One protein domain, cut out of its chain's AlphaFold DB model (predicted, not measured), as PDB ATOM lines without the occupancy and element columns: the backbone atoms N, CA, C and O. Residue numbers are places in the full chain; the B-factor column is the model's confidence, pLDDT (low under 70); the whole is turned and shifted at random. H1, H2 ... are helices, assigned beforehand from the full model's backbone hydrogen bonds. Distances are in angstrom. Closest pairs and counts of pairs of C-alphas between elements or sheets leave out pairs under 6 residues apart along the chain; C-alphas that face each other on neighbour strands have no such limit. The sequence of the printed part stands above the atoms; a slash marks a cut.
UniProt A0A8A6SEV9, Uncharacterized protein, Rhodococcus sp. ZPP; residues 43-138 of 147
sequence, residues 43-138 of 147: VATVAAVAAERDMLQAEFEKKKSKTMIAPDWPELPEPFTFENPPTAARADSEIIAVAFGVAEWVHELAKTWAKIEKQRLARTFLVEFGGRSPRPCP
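This is residues 43 to 138 of the 147 residues of an uncharacterized protein of Rhodococcus sp. ZPP (UniProt A0A8A6SEV9). A loose rod is made by two long helices, H2 and H1, which run the same way nearly side by side and are shifted along each other. The long link, residues 64 to 93, runs back along one side of the pair, and residues 122 to 138 fold back on the other side. The printed part has 96 residues, with two named helices in the order H1, H2, no named strand, and the class all helix. The radius of gyration of the C-alphas is 16.5 A, and the spans are 53 by 22 by 21 A.

H2, residues 94 to 121, is 40.4 A long, from C-alpha 94 at (-2.087, -57.320, 35.818) to C-alpha 121 at (-12.919, -21.544, 51.183). H1, residues 43 to 63, is 30.8 A long and begins at (-20.031, -44.445, 41.018).

H2 and H1 only just touch, with 3 pairs of C-alphas within 8 A, through residues 113 to 120 and 49 to 56 alone. The closest C-alphas are those of Arg 53 and Ile 116, 6.8 A apart. The helices stand at a shallow tilt of 19 degrees, the same way. In H1 and H2 every O i to N i+4 pair is within hydrogen-bond range.

The C-alphas of Lys 66 and Ser 93, the two farthest apart, are 54.0 A apart. The printed part has no cut, the link from H1 to H2 is long, and no printed residue is under 70 in pLDDT.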
ATOM      1  N   VAL A  43     -19.162 -45.218  41.909       95.19
ATOM      2  CA  VAL A  43     -20.031 -44.445  41.018       95.19
ATOM      3  C   VAL A  43     -20.816 -43.420  41.828       95.19
ATOM      4  O   VAL A  43     -20.804 -42.231  41.497       95.19
ATOM      5  N   ALA A  44     -21.443 -43.850  42.924       95.88
ATOM      6  CA  ALA A  44     -22.221 -42.957  43.771       95.88
ATOM      7  C   ALA A  44     -21.340 -41.917  44.478       95.88
ATOM      8  O   ALA A  44     -21.758 -40.771  44.625       95.88
ATOM      9  N   THR A  45     -20.103 -42.265  44.850       97.56
ATOM     10  CA  THR A  45     -19.154 -41.300  45.427       97.56
ATOM     11  C   THR A  45     -18.782 -40.211  44.420       97.56
ATOM     12  O   THR A  45     -18.829 -39.029  44.762       97.56
ATOM     13  N   VAL A  46     -18.460 -40.556  43.166       97.88
ATOM     14  CA  VAL A  46     -18.179 -39.537  42.134       97.88
ATOM     15  C   VAL A  46     -19.405 -38.661  41.882       97.88
ATOM     16  O   VAL A  46     -19.275 -37.438  41.803       97.88
ATOM     17  N   ALA A  47     -20.600 -39.255  41.826       97.88
ATOM     18  CA  ALA A  47     -21.848 -38.513  41.675       97.88
ATOM     19  C   ALA A  47     -22.106 -37.551  42.851       97.88
ATOM     20  O   ALA A  47     -22.510 -36.409  42.629       97.88
ATOM     21  N   ALA A  48     -21.820 -37.964  44.089       98.12
ATOM     22  CA  ALA A  48     -21.949 -37.113  45.269       98.12
ATOM     23  C   ALA A  48     -20.970 -35.927  45.235       98.12
ATOM     24  O   ALA A  48     -21.359 -34.792  45.515       98.12
ATOM     25  N   VAL A  49     -19.719 -36.154  44.819       98.31
ATOM     26  CA  VAL A  49     -18.743 -35.068  44.627       98.31
ATOM     27  C   VAL A  49     -19.185 -34.110  43.512       98.31
ATOM     28  O   VAL A  49     -19.060 -32.892  43.665       98.31
ATOM     29  N   ALA A  50     -19.728 -34.632  42.408       98.38
ATOM     30  CA  ALA A  50     -20.270 -33.814  41.324       98.38
ATOM     31  C   ALA A  50     -21.440 -32.942  41.798       98.38
ATOM     32  O   ALA A  50     -21.440 -31.737  41.551       98.38
ATOM     33  N   ALA A  51     -22.380 -33.520  42.548       98.06
ATOM     34  CA  ALA A  51     -23.522 -32.799  43.098       98.06
ATOM     35  C   ALA A  51     -23.091 -31.658  44.035       98.06
ATOM     36  O   ALA A  51     -23.638 -30.556  43.965       98.06
ATOM     37  N   GLU A  52     -22.073 -31.883  44.869       97.75
ATOM     38  CA  GLU A  52     -21.488 -30.845  45.724       97.75
ATOM     39  C   GLU A  52     -20.879 -29.695  44.910       97.75
ATOM     40  O   GLU A  52     -21.155 -28.524  45.184       97.75
ATOM     41  N   ARG A  53     -20.083 -30.007  43.878       97.62
ATOM     42  CA  ARG A  53     -19.524 -28.995  42.967       97.62
ATOM     43  C   ARG A  53     -20.637 -28.191  42.293       97.62
ATOM     44  O   ARG A  53     -20.565 -26.964  42.252       97.62
ATOM     45  N   ASP A  54     -21.659 -28.868  41.782       97.81
ATOM     46  CA  ASP A  54     -22.734 -28.244  41.012       97.81
ATOM     47  C   ASP A  54     -23.624 -27.364  41.901       97.81
ATOM     48  O   ASP A  54     -24.004 -26.261  41.502       97.81
ATOM     49  N   MET A  55     -23.873 -27.780  43.146       96.81
ATOM     50  CA  MET A  55     -24.510 -26.939  44.162       96.81
ATOM     51  C   MET A  55     -23.685 -25.673  44.433       96.81
ATOM     52  O   MET A  55     -24.230 -24.570  44.406       96.81
ATOM     53  N   LEU A  56     -22.372 -25.797  44.658       96.69
ATOM     54  CA  LEU A  56     -21.499 -24.638  44.885       96.69
ATOM     55  C   LEU A  56     -21.456 -23.699  43.670       96.69
ATOM     56  O   LEU A  56     -21.441 -22.477  43.836       96.69
ATOM     57  N   GLN A  57     -21.470 -24.251  42.454       96.75
ATOM     58  CA  GLN A  57     -21.586 -23.471  41.225       96.75
ATOM     59  C   GLN A  57     -22.927 -22.730  41.168       96.75
ATOM     60  O   GLN A  57     -22.948 -21.538  40.872       96.75
ATOM     61  N   ALA A  58     -24.041 -23.386  41.493       95.56
ATOM     62  CA  ALA A  58     -25.353 -22.742  41.518       95.56
ATOM     63  C   ALA A  58     -25.405 -21.578  42.524       95.56
ATOM     64  O   ALA A  58     -25.967 -20.524  42.225       95.56
ATOM     65  N   GLU A  59     -24.777 -21.724  43.692       94.69
ATOM     66  CA  GLU A  59     -24.675 -20.646  44.684       94.69
ATOM     67  C   GLU A  59     -23.791 -19.487  44.216       94.69
ATOM     68  O   GLU A  59     -24.114 -18.318  44.450       94.69
ATOM     69  N   PHE A  60     -22.706 -19.786  43.497       94.31
ATOM     70  CA  PHE A  60     -21.924 -18.756  42.824       94.31
ATOM     71  C   PHE A  60     -22.783 -17.976  41.823       94.31
ATOM     72  O   PHE A  60     -22.812 -16.746  41.869       94.31
ATOM     73  N   GLU A  61     -23.532 -18.671  40.967       94.88
ATOM     74  CA  GLU A  61     -24.368 -18.049  39.936       94.88
ATOM     75  C   GLU A  61     -25.467 -17.146  40.512       94.88
ATOM     76  O   GLU A  61     -25.783 -16.117  39.915       94.88
ATOM     77  N   LYS A  62     -26.009 -17.469  41.694       93.31
ATOM     78  CA  LYS A  62     -26.995 -16.626  42.396       93.31
ATOM     79  C   LYS A  62     -26.409 -15.306  42.896       93.31
ATOM     80  O   LYS A  62     -27.107 -14.295  42.904       93.31
ATOM     81  N   LYS A  63     -25.151 -15.313  43.347       89.56
ATOM     82  CA  LYS A  63     -24.484 -14.141  43.943       89.56
ATOM     83  C   LYS A  63     -23.540 -13.419  42.970       89.56
ATOM     84  O   LYS A  63     -22.964 -12.399  43.350       89.56
ATOM     85  N   LYS A  64     -23.358 -13.922  41.741       88.62
ATOM     86  CA  LYS A  64     -22.365 -13.392  40.797       88.62
ATOM     87  C   LYS A  64     -22.612 -11.918  40.475       88.62
ATOM     88  O   LYS A  64     -23.728 -11.490  40.183       88.62
ATOM     89  N   SER A  65     -21.532 -11.151  40.448       89.44
ATOM     90  CA  SER A  65     -21.497  -9.794  39.908       89.44
ATOM     91  C   SER A  65     -20.432  -9.705  38.813       89.44
ATOM     92  O   SER A  65     -19.571 -10.578  38.696       89.44
ATOM     93  N   LYS A  66     -20.455  -8.635  38.009       84.25
ATOM     94  CA  LYS A  66     -19.512  -8.447  36.887       84.25
ATOM     95  C   LYS A  66     -18.035  -8.417  37.308       84.25
ATOM     96  O   LYS A  66     -17.171  -8.596  36.459       84.25
ATOM     97  N   THR A  67     -17.743  -8.164  38.583       88.50
ATOM     98  CA  THR A  67     -16.376  -8.056  39.112       88.50
ATOM     99  C   THR A  67     -15.892  -9.334  39.799       88.50
ATOM    100  O   THR A  67     -14.758  -9.374  40.270       88.50
ATOM    101  N   MET A  68     -16.734 -10.365  39.913       91.81
ATOM    102  CA  MET A  68     -16.381 -11.606  40.602       91.81
ATOM    103  C   MET A  68     -15.697 -12.596  39.665       91.81
ATOM    104  O   MET A  68     -16.155 -12.845  38.553       91.81
ATOM    105  N   ILE A  69     -14.622 -13.210  40.157       91.31
ATOM    106  CA  ILE A  69     -13.907 -14.269  39.446       91.31
ATOM    107  C   ILE A  69     -14.650 -15.592  39.656       91.31
ATOM    108  O   ILE A  69     -14.849 -16.031  40.798       91.31
ATOM    109  N   ALA A  70     -15.030 -16.228  38.548       92.56
ATOM    110  CA  ALA A  70     -15.666 -17.540  38.550       92.56
ATOM    111  C   ALA A  70     -14.794 -18.591  39.266       92.56
ATOM    112  O   ALA A  70     -13.563 -18.496  39.241       92.56
ATOM    113  N   PRO A  71     -15.392 -19.569  39.965       94.44
ATOM    114  CA  PRO A  71     -14.664 -20.732  40.446       94.44
ATOM    115  C   PRO A  71     -14.069 -21.513  39.278       94.44
ATOM    116  O   PRO A  71     -14.729 -21.732  38.267       94.44
ATOM    117  N   ASP A  72     -12.823 -21.942  39.446       96.31
ATOM    118  CA  ASP A  72     -12.173 -22.881  38.540       96.31
ATOM    119  C   ASP A  72     -12.302 -24.280  39.143       96.31
ATOM    120  O   ASP A  72     -11.562 -24.648  40.068       96.31
ATOM    121  N   TRP A  73     -13.340 -24.998  38.713       96.88
ATOM    122  CA  TRP A  73     -13.631 -26.327  39.230       96.88
ATOM    123  C   TRP A  73     -12.754 -27.375  38.549       96.88
ATOM    124  O   TRP A  73     -12.682 -27.407  37.323       96.88
ATOM    125  N   PRO A  74     -12.124 -28.273  39.323       97.38
ATOM    126  CA  PRO A  74     -11.360 -29.371  38.751       97.38
ATOM    127  C   PRO A  74     -12.264 -30.356  38.002       97.38
ATOM    128  O   PRO A  74     -13.432 -30.555  38.353       97.38
ATOM    129  N   GLU A  75     -11.677 -31.029  37.019       97.19
ATOM    130  CA  GLU A  75     -12.268 -32.216  36.412       97.19
ATOM    131  C   GLU A  75     -12.327 -33.364  37.430       97.19
ATOM    132  O   GLU A  75     -11.423 -33.547  38.256       97.19
ATOM    133  N   LEU A  76     -13.435 -34.103  37.402       97.00
ATOM    134  CA  LEU A  76     -13.632 -35.269  38.253       97.00
ATOM    135  C   LEU A  76     -13.015 -36.491  37.579       97.00
ATOM    136  O   LEU A  76     -13.181 -36.636  36.370       97.00
ATOM    137  N   PRO A  77     -12.331 -37.372  38.331       96.88
ATOM    138  CA  PRO A  77     -11.894 -38.636  37.762       96.88
ATOM    139  C   PRO A  77     -13.119 -39.431  37.300       96.88
ATOM    140  O   PRO A  77     -14.152 -39.442  37.977       96.88
ATOM    141  N   GLU A  78     -13.000 -40.100  36.157       95.88
ATOM    142  CA  GLU A  78     -14.073 -40.951  35.652       95.88
ATOM    143  C   GLU A  78     -14.357 -42.084  36.651       95.88
ATOM    144  O   GLU A  78     -13.416 -42.683  37.189       95.88
ATOM    145  N   PRO A  79     -15.632 -42.380  36.957       95.81
ATOM    146  CA  PRO A  79     -15.959 -43.545  37.759       95.81
ATOM    147  C   PRO A  79     -15.618 -44.817  36.975       95.81
ATOM    148  O   PRO A  79     -15.677 -44.839  35.747       95.81
ATOM    149  N   PHE A  80     -15.306 -45.897  37.685       95.00
ATOM    150  CA  PHE A  80     -15.006 -47.188  37.073       95.00
ATOM    151  C   PHE A  80     -15.842 -48.307  37.691       95.00
ATOM    152  O   PHE A  80     -16.378 -48.180  38.793       95.00
ATOM    153  N   THR A  81     -15.907 -49.430  36.980       92.06
ATOM    154  CA  THR A  81     -16.410 -50.707  37.494       92.06
ATOM    155  C   THR A  81     -15.284 -51.731  37.462       92.06
ATOM    156  O   THR A  81     -14.318 -51.589  36.713       92.06
ATOM    157  N   PHE A  82     -15.384 -52.795  38.255       88.44
ATOM    158  CA  PHE A  82     -14.378 -53.862  38.224       88.44
ATOM    159  C   PHE A  82     -14.436 -54.740  36.964       88.44
ATOM    160  O   PHE A  82     -13.551 -55.569  36.778       88.44
ATOM    161  N   GLU A  83     -15.431 -54.546  36.091       89.19
ATOM    162  CA  GLU A  83     -15.449 -55.128  34.741       89.19
ATOM    163  C   GLU A  83     -14.434 -54.440  33.816       89.19
ATOM    164  O   GLU A  83     -13.875 -55.081  32.929       89.19
ATOM    165  N   ASN A  84     -14.164 -53.151  34.048       89.94
ATOM    166  CA  ASN A  84     -13.152 -52.368  33.341       89.94
ATOM    167  C   ASN A  84     -12.385 -51.477  34.338       89.94
ATOM    168  O   ASN A  84     -12.622 -50.264  34.400       89.94
ATOM    169  N   PRO A  85     -11.524 -52.072  35.185       92.12
ATOM    170  CA  PRO A  85     -10.853 -51.339  36.244       92.12
ATOM    171  C   PRO A  85      -9.730 -50.450  35.687       92.12
ATOM    172  O   PRO A  85      -9.117 -50.784  34.672       92.12
ATOM    173  N   PRO A  86      -9.385 -49.351  36.377       94.31
ATOM    174  CA  PRO A  86      -8.203 -48.574  36.040       94.31
ATOM    175  C   PRO A  86      -6.944 -49.421  36.244       94.31
ATOM    176  O   PRO A  86      -6.817 -50.153  37.227       94.31
ATOM    177  N   THR A  87      -5.987 -49.282  35.331       93.38
ATOM    178  CA  THR A  87      -4.705 -49.994  35.375       93.38
ATOM    179  C   THR A  87      -3.544 -49.017  35.312       93.38
ATOM    180  O   THR A  87      -3.493 -48.171  34.418       93.38
ATOM    181  N   ALA A  88      -2.568 -49.172  36.203       90.94
ATOM    182  CA  ALA A  88      -1.313 -48.439  36.118       90.94
ATOM    183  C   ALA A  88      -0.486 -48.915  34.910       90.94
ATOM    184  O   ALA A  88      -0.362 -50.112  34.650       90.94
ATOM    185  N   ALA A  89       0.134 -47.976  34.190       82.75
ATOM    186  CA  ALA A  89       0.838 -48.255  32.934       82.75
ATOM    187  C   ALA A  89       2.136 -49.079  33.088       82.75
ATOM    188  O   ALA A  89       2.674 -49.573  32.097       82.75
ATOM    189  N   ARG A  90       2.689 -49.185  34.302       77.44
ATOM    190  CA  ARG A  90       3.974 -49.849  34.573       77.44
ATOM    191  C   ARG A  90       3.861 -50.745  35.797       77.44
ATOM    192  O   ARG A  90       4.186 -50.328  36.905       77.44
ATOM    193  N   ALA A  91       3.410 -51.971  35.583       80.56
ATOM    194  CA  ALA A  91       3.408 -53.005  36.603       80.56
ATOM    195  C   ALA A  91       3.773 -54.360  35.991       80.56
ATOM    196  O   ALA A  91       3.388 -54.667  34.865       80.56
ATOM    197  N   ASP A  92       4.483 -55.178  36.767       84.00
ATOM    198  CA  ASP A  92       4.985 -56.491  36.339       84.00
ATOM    199  C   ASP A  92       3.885 -57.572  36.276       84.00
ATOM    200  O   ASP A  92       4.109 -58.684  35.802       84.00
ATOM    201  N   SER A  93       2.687 -57.261  36.779       90.81
ATOM    202  CA  SER A  93       1.525 -58.150  36.822       90.81
ATOM    203  C   SER A  93       0.239 -57.344  36.675       90.81
ATOM    204  O   SER A  93       0.121 -56.263  37.248       90.81
ATOM    205  N   GLU A  94      -0.750 -57.903  35.980       86.75
ATOM    206  CA  GLU A  94      -2.087 -57.320  35.818       86.75
ATOM    207  C   GLU A  94      -2.769 -57.029  37.164       86.75
ATOM    208  O   GLU A  94      -3.334 -55.957  37.356       86.75
ATOM    209  N   ILE A  95      -2.641 -57.930  38.145       85.31
ATOM    210  CA  ILE A  95      -3.225 -57.739  39.484       85.31
ATOM    211  C   ILE A  95      -2.607 -56.515  40.170       85.31
ATOM    212  O   ILE A  95      -3.309 -55.718  40.791       85.31
ATOM    213  N   ILE A  96      -1.288 -56.360  40.042       88.69
ATOM    214  CA  ILE A  96      -0.558 -55.217  40.591       88.69
ATOM    215  C   ILE A  96      -0.952 -53.941  39.834       88.69
ATOM    216  O   ILE A  96      -1.212 -52.921  40.468       88.69
ATOM    217  N   ALA A  97      -1.070 -54.008  38.504       92.56
ATOM    218  CA  ALA A  97      -1.494 -52.892  37.662       92.56
ATOM    219  C   ALA A  97      -2.872 -52.362  38.079       92.56
ATOM    220  O   ALA A  97      -3.034 -51.156  38.243       92.56
ATOM    221  N   VAL A  98      -3.840 -53.258  38.297       92.44
ATOM    222  CA  VAL A  98      -5.193 -52.910  38.751       92.44
ATOM    223  C   VAL A  98      -5.164 -52.303  40.150       92.44
ATOM    224  O   VAL A  98      -5.750 -51.249  40.377       92.44
ATOM    225  N   ALA A  99      -4.454 -52.924  41.097       91.25
ATOM    226  CA  ALA A  99      -4.377 -52.409  42.463       91.25
ATOM    227  C   ALA A  99      -3.780 -50.991  42.513       91.25
ATOM    228  O   ALA A  99      -4.318 -50.122  43.202       91.25
ATOM    229  N   PHE A 100      -2.707 -50.739  41.756       94.06
ATOM    230  CA  PHE A 100      -2.132 -49.398  41.640       94.06
ATOM    231  C   PHE A 100      -3.054 -48.430  40.900       94.06
ATOM    232  O   PHE A 100      -3.217 -47.312  41.372       94.06
ATOM    233  N   GLY A 101      -3.707 -48.851  39.813       95.56
ATOM    234  CA  GLY A 101      -4.653 -48.003  39.085       95.56
ATOM    235  C   GLY A 101      -5.825 -47.549  39.961       95.56
ATOM    236  O   GLY A 101      -6.192 -46.376  39.956       95.56
ATOM    237  N   VAL A 102      -6.362 -48.443  40.796       95.38
ATOM    238  CA  VAL A 102      -7.397 -48.096  41.783       95.38
ATOM    239  C   VAL A 102      -6.852 -47.136  42.846       95.38
ATOM    240  O   VAL A 102      -7.525 -46.171  43.205       95.38
ATOM    241  N   ALA A 103      -5.632 -47.354  43.345       94.69
ATOM    242  CA  ALA A 103      -5.017 -46.461  44.328       94.69
ATOM    243  C   ALA A 103      -4.752 -45.052  43.760       94.69
ATOM    244  O   ALA A 103      -5.021 -44.056  44.436       94.69
ATOM    245  N   GLU A 104      -4.269 -44.961  42.518       95.88
ATOM    246  CA  GLU A 104      -4.091 -43.702  41.787       95.88
ATOM    247  C   GLU A 104      -5.430 -42.987  41.595       95.88
ATOM    248  O   GLU A 104      -5.530 -41.788  41.853       95.88
ATOM    249  N   TRP A 105      -6.486 -43.724  41.249       97.12
ATOM    250  CA  TRP A 105      -7.830 -43.165  41.141       97.12
ATOM    251  C   TRP A 105      -8.326 -42.564  42.468       97.12
ATOM    252  O   TRP A 105      -8.800 -41.425  42.491       97.12
ATOM    253  N   VAL A 106      -8.159 -43.271  43.597       96.69
ATOM    254  CA  VAL A 106      -8.529 -42.749  44.931       96.69
ATOM    255  C   VAL A 106      -7.733 -41.486  45.263       96.69
ATOM    256  O   VAL A 106      -8.275 -40.524  45.815       96.69
ATOM    257  N   HIS A 107      -6.444 -41.476  44.923       96.75
ATOM    258  CA  HIS A 107      -5.580 -40.321  45.125       96.75
ATOM    259  C   HIS A 107      -6.052 -39.103  44.319       96.75
ATOM    260  O   HIS A 107      -6.146 -38.002  44.874       96.75
ATOM    261  N   GLU A 108      -6.393 -39.288  43.043       97.75
ATOM    262  CA  GLU A 108      -6.923 -38.210  42.206       97.75
ATOM    263  C   GLU A 108      -8.280 -37.710  42.705       97.75
ATOM    264  O   GLU A 108      -8.471 -36.498  42.803       97.75
ATOM    265  N   LEU A 109      -9.181 -38.595  43.146       98.00
ATOM    266  CA  LEU A 109     -10.446 -38.188  43.761       98.00
ATOM    267  C   LEU A 109     -10.220 -37.295  44.993       98.00
ATOM    268  O   LEU A 109     -10.828 -36.228  45.115       98.00
ATOM    269  N   ALA A 110      -9.308 -37.689  45.886       97.50
ATOM    270  CA  ALA A 110      -8.977 -36.908  47.077       97.50
ATOM    271  C   ALA A 110      -8.384 -35.531  46.723       97.50
ATOM    272  O   ALA A 110      -8.754 -34.515  47.321       97.50
ATOM    273  N   LYS A 111      -7.495 -35.470  45.721       98.12
ATOM    274  CA  LYS A 111      -6.929 -34.209  45.214       98.12
ATOM    275  C   LYS A 111      -7.989 -33.311  44.592       98.12
ATOM    276  O   LYS A 111      -7.977 -32.102  44.827       98.12
ATOM    277  N   THR A 112      -8.896 -33.884  43.813       98.38
ATOM    278  CA  THR A 112      -9.999 -33.158  43.188       98.38
ATOM    279  C   THR A 112     -10.936 -32.575  44.242       98.38
ATOM    280  O   THR A 112     -11.229 -31.380  44.192       98.38
ATOM    281  N   TRP A 113     -11.302 -33.343  45.271       98.50
ATOM    282  CA  TRP A 113     -12.085 -32.815  46.390       98.50
ATOM    283  C   TRP A 113     -11.372 -31.672  47.126       98.50
ATOM    284  O   TRP A 113     -11.956 -30.614  47.362       98.50
ATOM    285  N   ALA A 114     -10.079 -31.829  47.422       98.06
ATOM    286  CA  ALA A 114      -9.296 -30.779  48.069       98.06
ATOM    287  C   ALA A 114      -9.257 -29.477  47.241       98.06
ATOM    288  O   ALA A 114      -9.302 -28.380  47.804       98.06
ATOM    289  N   LYS A 115      -9.211 -29.574  45.905       98.31
ATOM    290  CA  LYS A 115      -9.298 -28.415  45.002       98.31
ATOM    291  C   LYS A 115     -10.683 -27.756  45.041       98.31
ATOM    292  O   LYS A 115     -10.742 -26.527  45.095       98.31
ATOM    293  N   ILE A 116     -11.769 -28.532  45.067       98.12
ATOM    294  CA  ILE A 116     -13.140 -28.005  45.225       98.12
ATOM    295  C   ILE A 116     -13.255 -27.226  46.541       98.12
ATOM    296  O   ILE A 116     -13.645 -26.056  46.544       98.12
ATOM    297  N   GLU A 117     -12.825 -27.820  47.654       98.12
ATOM    298  CA  GLU A 117     -12.876 -27.167  48.966       98.12
ATOM    299  C   GLU A 117     -11.981 -25.923  49.031       98.12
ATOM    300  O   GLU A 117     -12.362 -24.919  49.633       98.12
ATOM    301  N   LYS A 118     -10.832 -25.924  48.344       97.06
ATOM    302  CA  LYS A 118      -9.993 -24.727  48.200       97.06
ATOM    303  C   LYS A 118     -10.743 -23.589  47.500       97.06
ATOM    304  O   LYS A 118     -10.678 -22.451  47.966       97.06
ATOM    305  N   GLN A 119     -11.466 -23.871  46.413       96.88
ATOM    306  CA  GLN A 119     -12.267 -22.858  45.713       96.88
ATOM    307  C   GLN A 119     -13.418 -22.336  46.584       96.88
ATOM    308  O   GLN A 119     -13.687 -21.130  46.574       96.88
ATOM    309  N   ARG A 120     -14.064 -23.218  47.362       96.94
ATOM    310  CA  ARG A 120     -15.119 -22.855  48.318       96.94
ATOM    311  C   ARG A 120     -14.589 -21.915  49.403       96.94
ATOM    312  O   ARG A 120     -15.133 -20.834  49.604       96.94
ATOM    313  N   LEU A 121     -13.496 -22.294  50.062       96.44
ATOM    314  CA  LEU A 121     -12.919 -21.544  51.183       96.44
ATOM    315  C   LEU A 121     -12.317 -20.196  50.768       96.44
ATOM    316  O   LEU A 121     -12.320 -19.258  51.561       96.44
ATOM    317  N   ALA A 122     -11.846 -20.066  49.525       94.75
ATOM    318  CA  ALA A 122     -11.353 -18.796  48.990       94.75
ATOM    319  C   ALA A 122     -12.455 -17.728  48.816       94.75
ATOM    320  O   ALA A 122     -12.149 -16.566  48.553       94.75
ATOM    321  N   ARG A 123     -13.737 -18.102  48.934       93.56
ATOM    322  CA  ARG A 123     -14.888 -17.230  48.678       93.56
ATOM    323  C   ARG A 123     -15.757 -17.132  49.924       93.56
ATOM    324  O   ARG A 123     -16.504 -18.050  50.246       93.56
ATOM    325  N   THR A 124     -15.721 -15.981  50.595       90.44
ATOM    326  CA  THR A 124     -16.407 -15.753  51.881       90.44
ATOM    327  C   THR A 124     -17.894 -16.118  51.865       90.44
ATOM    328  O   THR A 124     -18.403 -16.633  52.850       90.44
ATOM    329  N   PHE A 125     -18.595 -15.906  50.749       90.00
ATOM    330  CA  PHE A 125     -20.022 -16.227  50.630       90.00
ATOM    331  C   PHE A 125     -20.317 -17.716  50.383       90.00
ATOM    332  O   PHE A 125     -21.462 -18.121  50.547       90.00
ATOM    333  N   LEU A 126     -19.323 -18.521  49.980       92.50
ATOM    334  CA  LEU A 126     -19.444 -19.981  49.872       92.50
ATOM    335  C   LEU A 126     -19.037 -20.692  51.171       92.50
ATOM    336  O   LEU A 126     -19.417 -21.837  51.400       92.50
ATOM    337  N   VAL A 127     -18.299 -20.014  52.054       90.44
ATOM    338  CA  VAL A 127     -17.949 -20.514  53.395       90.44
ATOM    339  C   VAL A 127     -19.194 -20.786  54.246       90.44
ATOM    340  O   VAL A 127     -19.164 -21.673  55.096       90.44
ATOM    341  N   GLU A 128     -20.299 -20.075  54.002       90.25
ATOM    342  CA  GLU A 128     -21.603 -20.323  54.642       90.25
ATOM    343  C   GLU A 128     -22.098 -21.767  54.403       90.25
ATOM    344  O   GLU A 128     -22.755 -22.348  55.265       90.25
ATOM    345  N   PHE A 129     -21.693 -22.392  53.293       87.06
ATOM    346  CA  PHE A 129     -22.030 -23.767  52.922       87.06
ATOM    347  C   PHE A 129     -20.959 -24.737  53.434       87.06
ATOM    348  O   PHE A 129     -20.089 -25.189  52.690       87.06
ATOM    349  N   GLY A 130     -20.988 -25.026  54.736       86.69
ATOM    350  CA  GLY A 130     -20.097 -26.018  55.355       86.69
ATOM    351  C   GLY A 130     -19.022 -25.470  56.290       86.69
ATOM    352  O   GLY A 130     -18.196 -26.231  56.789       86.69
ATOM    353  N   GLY A 131     -19.024 -24.163  56.551       92.88
ATOM    354  CA  GLY A 131     -18.148 -23.525  57.529       92.88
ATOM    355  C   GLY A 131     -16.744 -23.204  57.011       92.88
ATOM    356  O   GLY A 131     -16.414 -23.374  55.835       92.88
ATOM    357  N   ARG A 132     -15.903 -22.693  57.919       94.19
ATOM    358  CA  ARG A 132     -14.549 -22.169  57.633       94.19
ATOM    359  C   ARG A 132     -13.459 -23.235  57.515       94.19
ATOM    360  O   ARG A 132     -12.317 -22.894  57.223       94.19
ATOM    361  N   SER A 133     -13.799 -24.496  57.740       94.56
ATOM    362  CA  SER A 133     -12.861 -25.616  57.680       94.56
ATOM    363  C   SER A 133     -13.100 -26.448  56.419       94.56
ATOM    364  O   SER A 133     -14.237 -26.489  55.939       94.56
ATOM    365  N   PRO A 134     -12.065 -27.117  55.876       95.31
ATOM    366  CA  PRO A 134     -12.248 -28.107  54.822       95.31
ATOM    367  C   PRO A 134     -13.189 -29.219  55.282       95.31
ATOM    368  O   PRO A 134     -13.041 -29.749  56.386       95.31
ATOM    369  N   ARG A 135     -14.148 -29.571  54.432       95.94
ATOM    370  CA  ARG A 135     -15.073 -30.677  54.668       95.94
ATOM    371  C   ARG A 135     -14.451 -32.013  54.254       95.94
ATOM    372  O   ARG A 135     -13.635 -32.043  53.328       95.94
ATOM    373  N   PRO A 136     -14.845 -33.129  54.890       95.31
ATOM    374  CA  PRO A 136     -14.500 -34.454  54.390       95.31
ATOM    375  C   PRO A 136     -15.114 -34.690  53.002       95.31
ATOM    376  O   PRO A 136     -16.141 -34.102  52.667       95.31
ATOM    377  N   CYS A 137     -14.475 -35.547  52.201       95.62
ATOM    378  CA  CYS A 137     -15.013 -35.975  50.908       95.62
ATOM    379  C   CYS A 137     -16.357 -36.698  51.123       95.62
ATOM    380  O   CYS A 137     -16.429 -37.525  52.040       95.62
ATOM    381  N   PRO A 138     -17.402 -36.414  50.323       95.69
ATOM    382  CA  PRO A 138     -18.702 -37.072  50.433       95.69
ATOM    383  C   PRO A 138     -18.629 -38.512  49.896       95.69
ATOM    384  O   PRO A 138     -19.053 -38.807  48.782       95.69
TER     385      PRO A 138